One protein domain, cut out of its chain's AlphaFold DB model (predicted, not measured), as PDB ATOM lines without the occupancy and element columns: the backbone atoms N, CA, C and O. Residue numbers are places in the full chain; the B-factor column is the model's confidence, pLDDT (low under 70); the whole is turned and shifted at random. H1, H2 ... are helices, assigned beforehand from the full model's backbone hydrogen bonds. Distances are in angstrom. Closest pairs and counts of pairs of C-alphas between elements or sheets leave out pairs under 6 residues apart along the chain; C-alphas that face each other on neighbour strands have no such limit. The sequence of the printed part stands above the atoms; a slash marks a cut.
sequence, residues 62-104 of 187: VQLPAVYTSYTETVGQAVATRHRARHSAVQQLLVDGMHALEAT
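AT A GLANCE: This is residues 62 to 104 of the 187 residues of an uncharacterized protein of Deltaproteobacteria bacterium (UniProt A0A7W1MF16). A loose, flat loop of chain with one longer helix, H2, at one end and a short helix, H1, at the other. The unnamed stretch of residues 62 to 74 leads across to H1, and residues 82 to 88 lead back to H2. The printed part has 43 residues, 21 of them in two named helices, H1 then H2, with no named strand; the class is all helix. The whole is loose, with a radius of gyration of the C-alphas of 12.2 A and spans of 36 by 28 by 11 A.

HOW THE PARTS SIT: The longest helix, H2, residues 89 to 102, is apart from H1, residues 75 to 81. In H1 and H2 every O i to N i+4 pair is within hydrogen-bond range.

IN THESE COORDINATES: H2 measures 19.7 A from C-alpha 89 at (-29.394, -16.965, 52.475) to C-alpha 102 at (-38.048, -9.947, 36.265). H1 measures 10.1 A and begins at C-alpha 75 at (-29.073, 4.152, 54.097).

THE WHOLE: The two C-alphas farthest apart, those of Arg 82 and Thr 104, are 35.9 A apart. The first and last printed C-alphas are 14.0 A apart. The printed part has no cut, and the link from H1 to H2 is short, with 7 residues. Mean pLDDT of the printed part is 81.4; residues 68 to 73 are under 70.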
ATOM      1  N   VAL A  62     -39.808   1.767  30.741       85.88
ATOM      2  CA  VAL A  62     -39.381   1.829  32.136       85.88
ATOM      3  C   VAL A  62     -39.725   0.493  32.773       85.88
ATOM      4  O   VAL A  62     -40.903   0.174  32.931       85.88
ATOM      5  N   GLN A  63     -38.695  -0.266  33.138       80.94
ATOM      6  CA  GLN A  63     -38.860  -1.531  33.839       80.94
ATOM      7  C   GLN A  63     -39.444  -1.266  35.232       80.94
ATOM      8  O   GLN A  63     -38.952  -0.402  35.967       80.94
ATOM      9  N   LEU A  64     -40.531  -1.960  35.563       81.44
ATOM     10  CA  LEU A  64     -41.119  -1.898  36.895       81.44
ATOM     11  C   LEU A  64     -40.258  -2.741  37.836       81.44
ATOM     12  O   LEU A  64     -39.985  -3.885  37.489       81.44
ATOM     13  N   PRO A  65     -39.863  -2.222  39.009       75.44
ATOM     14  CA  PRO A  65     -39.106  -3.015  39.960       75.44
ATOM     15  C   PRO A  65     -39.948  -4.196  40.455       75.44
ATOM     16  O   PRO A  65     -41.133  -4.028  40.785       75.44
ATOM     17  N   ALA A  66     -39.332  -5.371  40.559       73.12
ATOM     18  CA  ALA A  66     -39.927  -6.517  41.233       73.12
ATOM     19  C   ALA A  66     -40.324  -6.127  42.664       73.12
ATOM     20  O   ALA A  66     -39.546  -5.562  43.436       73.12
ATOM     21  N   VAL A  67     -41.572  -6.419  43.024       71.25
ATOM     22  CA  VAL A  67     -42.090  -6.127  44.363       71.25
ATOM     23  C   VAL A  67     -41.482  -7.135  45.345       71.25
ATOM     24  O   VAL A  67     -41.393  -8.317  45.029       71.25
ATOM     25  N   TYR A  68     -41.120  -6.665  46.546       64.94
ATOM     26  CA  TYR A  68     -40.623  -7.445  47.698       64.94
ATOM     27  C   TYR A  68     -39.128  -7.796  47.745       64.94
ATOM     28  O   TYR A  68     -38.730  -8.619  48.567       64.94
ATOM     29  N   THR A  69     -38.269  -7.147  46.961       66.06
ATOM     30  CA  THR A  69     -36.818  -7.420  47.022       66.06
ATOM     31  C   THR A  69     -36.064  -6.545  48.033       66.06
ATOM     32  O   THR A  69     -34.984  -6.925  48.489       66.06
ATOM     33  N   SER A  70     -36.642  -5.426  48.485       64.81
ATOM     34  CA  SER A  70     -36.009  -4.496  49.433       64.81
ATOM     35  C   SER A  70     -36.867  -4.212  50.671       64.81
ATOM     36  O   SER A  70     -37.967  -3.680  50.569       64.81
ATOM     37  N   TYR A  71     -36.337  -4.528  51.861       63.38
ATOM     38  CA  TYR A  71     -36.957  -4.208  53.161       63.38
ATOM     39  C   TYR A  71     -36.545  -2.821  53.697       63.38
ATOM     40  O   TYR A  71     -37.318  -2.147  54.368       63.38
ATOM     41  N   THR A  72     -35.342  -2.352  53.355       57.69
ATOM     42  CA  THR A  72     -34.876  -0.976  53.599       57.69
ATOM     43  C   THR A  72     -34.227  -0.470  52.324       57.69
ATOM     44  O   THR A  72     -33.149  -0.934  51.956       57.69
ATOM     45  N   GLU A  73     -34.889   0.451  51.631       60.91
ATOM     46  CA  GLU A  73     -34.473   0.905  50.301       60.91
ATOM     47  C   GLU A  73     -33.271   1.853  50.360       60.91
ATOM     48  O   GLU A  73     -32.568   2.017  49.365       60.91
ATOM     49  N   THR A  74     -33.000   2.478  51.515       70.94
ATOM     50  CA  THR A  74     -31.949   3.501  51.632       70.94
ATOM     51  C   THR A  74     -31.180   3.475  52.952       70.94
ATOM     52  O   THR A  74     -31.701   3.090  53.999       70.94
ATOM     53  N   VAL A  75     -29.930   3.958  52.911       74.31
ATOM     54  CA  VAL A  75     -29.073   4.152  54.097       74.31
ATOM     55  C   VAL A  75     -29.764   5.041  55.137       74.31
ATOM     56  O   VAL A  75     -29.709   4.741  56.326       74.31
ATOM     57  N   GLY A  76     -30.477   6.084  54.694       77.31
ATOM     58  CA  GLY A  76     -31.231   6.978  55.578       77.31
ATOM     59  C   GLY A  76     -32.340   6.258  56.350       77.31
ATOM     60  O   GLY A  76     -32.473   6.457  57.554       77.31
ATOM     61  N   GLN A  77     -33.077   5.348  55.701       76.75
ATOM     62  CA  GLN A  77     -34.088   4.534  56.386       76.75
ATOM     63  C   GLN A  77     -33.469   3.609  57.435       76.75
ATOM     64  O   GLN A  77     -33.997   3.531  58.537       76.75
ATOM     65  N   ALA A  78     -32.347   2.950  57.130       79.69
ATOM     66  CA  ALA A  78     -31.665   2.079  58.092       79.69
ATOM     67  C   ALA A  78     -31.160   2.850  59.326       79.69
ATOM     68  O   ALA A  78     -31.214   2.340  60.446       79.69
ATOM     69  N   VAL A  79     -30.698   4.092  59.133       82.12
ATOM     70  CA  VAL A  79     -30.304   4.986  60.234       82.12
ATOM     71  C   VAL A  79     -31.527   5.411  61.051       82.12
ATOM     72  O   VAL A  79     -31.497   5.320  62.278       82.12
ATOM     73  N   ALA A  80     -32.615   5.815  60.392       82.62
ATOM     74  CA  ALA A  80     -33.839   6.258  61.057       82.62
ATOM     75  C   ALA A  80     -34.509   5.144  61.877       82.62
ATOM     76  O   ALA A  80     -34.960   5.386  62.995       82.62
ATOM     77  N   THR A  81     -34.545   3.913  61.358       83.81
ATOM     78  CA  THR A  81     -35.150   2.763  62.050       83.81
ATOM     79  C   THR A  81     -34.207   2.097  63.047       83.81
ATOM     80  O   THR A  81     -34.644   1.230  63.802       83.81
ATOM     81  N   ARG A  82     -32.915   2.464  63.043       86.44
ATOM     82  CA  ARG A  82     -31.841   1.788  63.793       86.44
ATOM     83  C   ARG A  82     -31.827   0.271  63.577       86.44
ATOM     84  O   ARG A  82     -31.359  -0.481  64.430       86.44
ATOM     85  N   HIS A  83     -32.347  -0.188  62.443       82.75
ATOM     86  CA  HIS A  83     -32.491  -1.598  62.138       82.75
ATOM     87  C   HIS A  83     -31.874  -1.893  60.777       82.75
ATOM     88  O   HIS A  83     -32.266  -1.335  59.752       82.75
ATOM     89  N   ARG A  84     -30.900  -2.807  60.770       78.19
ATOM     90  CA  ARG A  84     -30.261  -3.299  59.552       78.19
ATOM     91  C   ARG A  84     -30.782  -4.697  59.261       78.19
ATOM     92  O   ARG A  84     -30.133  -5.685  59.599       78.19
ATOM     93  N   ALA A  85     -31.956  -4.767  58.644       81.06
ATOM     94  CA  ALA A  85     -32.463  -6.033  58.144       81.06
ATOM     95  C   ALA A  85     -31.509  -6.562  57.068       81.06
ATOM     96  O   ALA A  85     -31.091  -5.830  56.168       81.06
ATOM     97  N   ARG A  86     -31.143  -7.837  57.176       82.75
ATOM     98  CA  ARG A  86     -30.450  -8.575  56.123       82.75
ATOM     99  C   ARG A  86     -31.338  -9.737  55.721       82.75
ATOM    100  O   ARG A  86     -31.915 -10.385  56.591       82.75
ATOM    101  N   HIS A  87     -31.424  -9.988  54.422       86.88
ATOM    102  CA  HIS A  87     -32.055 -11.200  53.917       86.88
ATOM    103  C   HIS A  87     -31.271 -12.422  54.404       86.88
ATOM    104  O   HIS A  87     -30.037 -12.401  54.449       86.88
ATOM    105  N   SER A  88     -31.975 -13.488  54.783       90.56
ATOM    106  CA  SER A  88     -31.351 -14.798  54.989       90.56
ATOM    107  C   SER A  88     -30.804 -15.344  53.664       90.56
ATOM    108  O   SER A  88     -31.211 -14.898  52.595       90.56
ATOM    109  N   ALA A  89     -29.919 -16.347  53.701       93.75
ATOM    110  CA  ALA A  89     -29.394 -16.965  52.475       93.75
ATOM    111  C   ALA A  89     -30.514 -17.503  51.563       93.75
ATOM    112  O   ALA A  89     -30.453 -17.355  50.345       93.75
ATOM    113  N   VAL A  90     -31.574 -18.062  52.159       93.81
ATOM    114  CA  VAL A  90     -32.753 -18.545  51.425       93.81
ATOM    115  C   VAL A  90     -33.529 -17.382  50.806       93.81
ATOM    116  O   VAL A  90     -33.895 -17.449  49.638       93.81
ATOM    117  N   GLN A  91     -33.754 -16.297  51.553       90.12
ATOM    118  CA  GLN A  91     -34.418 -15.104  51.016       90.12
ATOM    119  C   GLN A  91     -33.609 -14.473  49.884       90.12
ATOM    120  O   GLN A  91     -34.188 -14.110  48.869       90.12
ATOM    121  N   GLN A  92     -32.285 -14.393  50.027       90.19
ATOM    122  CA  GLN A  92     -31.406 -13.857  48.994       90.19
ATOM    123  C   GLN A  92     -31.476 -14.701  47.721       90.19
ATOM    124  O   GLN A  92     -31.674 -14.148  46.647       90.19
ATOM    125  N   LEU A  93     -31.419 -16.031  47.843       93.06
ATOM    126  CA  LEU A  93     -31.573 -16.933  46.702       93.06
ATOM    127  C   LEU A  93     -32.921 -16.735  45.989       93.06
ATOM    128  O   LEU A  93     -32.970 -16.700  44.761       93.06
ATOM    129  N   LEU A  94     -34.015 -16.581  46.744       90.94
ATOM    130  CA  LEU A  94     -35.338 -16.309  46.176       90.94
ATOM    131  C   LEU A  94     -35.390 -14.942  45.484       90.94
ATOM    132  O   LEU A  94     -35.934 -14.842  44.386       90.94
ATOM    133  N   VAL A  95     -34.811 -13.906  46.092       88.75
ATOM    134  CA  VAL A  95     -34.727 -12.553  45.524       88.75
ATOM    135  C   VAL A  95     -33.915 -12.553  44.231       88.75
ATOM    136  O   VAL A  95     -34.376 -12.017  43.225       88.75
ATOM    137  N   ASP A  96     -32.756 -13.206  44.220       89.25
ATOM    138  CA  ASP A  96     -31.895 -13.312  43.041       89.25
ATOM    139  C   ASP A  96     -32.597 -14.090  41.917       89.25
ATOM    140  O   ASP A  96     -32.563 -13.682  40.753       89.25
ATOM    141  N   GLY A  97     -33.310 -15.165  42.269       90.06
ATOM    142  CA  GLY A  97     -34.158 -15.908  41.338       90.06
ATOM    143  C   GLY A  97     -35.286 -15.052  40.755       90.06
ATOM    144  O   GLY A  97     -35.512 -15.073  39.545       90.06
ATOM    145  N   MET A  98     -35.965 -14.250  41.580       88.38
ATOM    146  CA  MET A  98     -37.001 -13.327  41.105       88.38
ATOM    147  C   MET A  98     -36.425 -12.235  40.204       88.38
ATOM    148  O   MET A  98     -37.027 -11.934  39.181       88.38
ATOM    149  N   HIS A  99     -35.243 -11.695  40.507       86.94
ATOM    150  CA  HIS A  99     -34.571 -10.723  39.640       86.94
ATOM    151  C   HIS A  99     -34.162 -11.309  38.285       86.94
ATOM    152  O   HIS A  99     -34.191 -10.606  37.275       86.94
ATOM    153  N   ALA A 100     -33.795 -12.591  38.237       89.25
ATOM    154  CA  ALA A 100     -33.549 -13.270  36.969       89.25
ATOM    155  C   ALA A 100     -34.837 -13.382  36.135       89.25
ATOM    156  O   ALA A 100     -34.805 -13.176  34.921       89.25
ATOM    157  N   LEU A 101     -35.976 -13.654  36.781       88.44
ATOM    158  CA  LEU A 101     -37.275 -13.747  36.112       88.44
ATOM    159  C   LEU A 101     -37.885 -12.383  35.756       88.44
ATOM    160  O   LEU A 101     -38.585 -12.290  34.754       88.44
ATOM    161  N   GLU A 102     -37.594 -11.326  36.513       87.69
ATOM    162  CA  GLU A 102     -38.048  -9.947  36.265       87.69
ATOM    163  C   GLU A 102     -37.593  -9.418  34.895       87.69
ATOM    164  O   GLU A 102     -38.239  -8.562  34.297       87.69
ATOM    165  N   ALA A 103     -36.479  -9.938  34.374       86.06
ATOM    166  CA  ALA A 103     -35.998  -9.619  33.033       86.06
ATOM    167  C   ALA A 103     -36.751 -10.367  31.916       86.06
ATOM    168  O   ALA A 103     -36.501 -10.116  30.737       86.06
ATOM    169  N   THR A 104     -37.632 -11.307  32.262       90.69
ATOM    170  CA  THR A 104     -38.418 -12.077  31.297       90.69
ATOM    171  C   THR A 104     -39.768 -11.420  31.052       90.69
ATOM    172  O   THR A 104     -40.362 -10.815  31.940       90.69
TER     173      THR A 104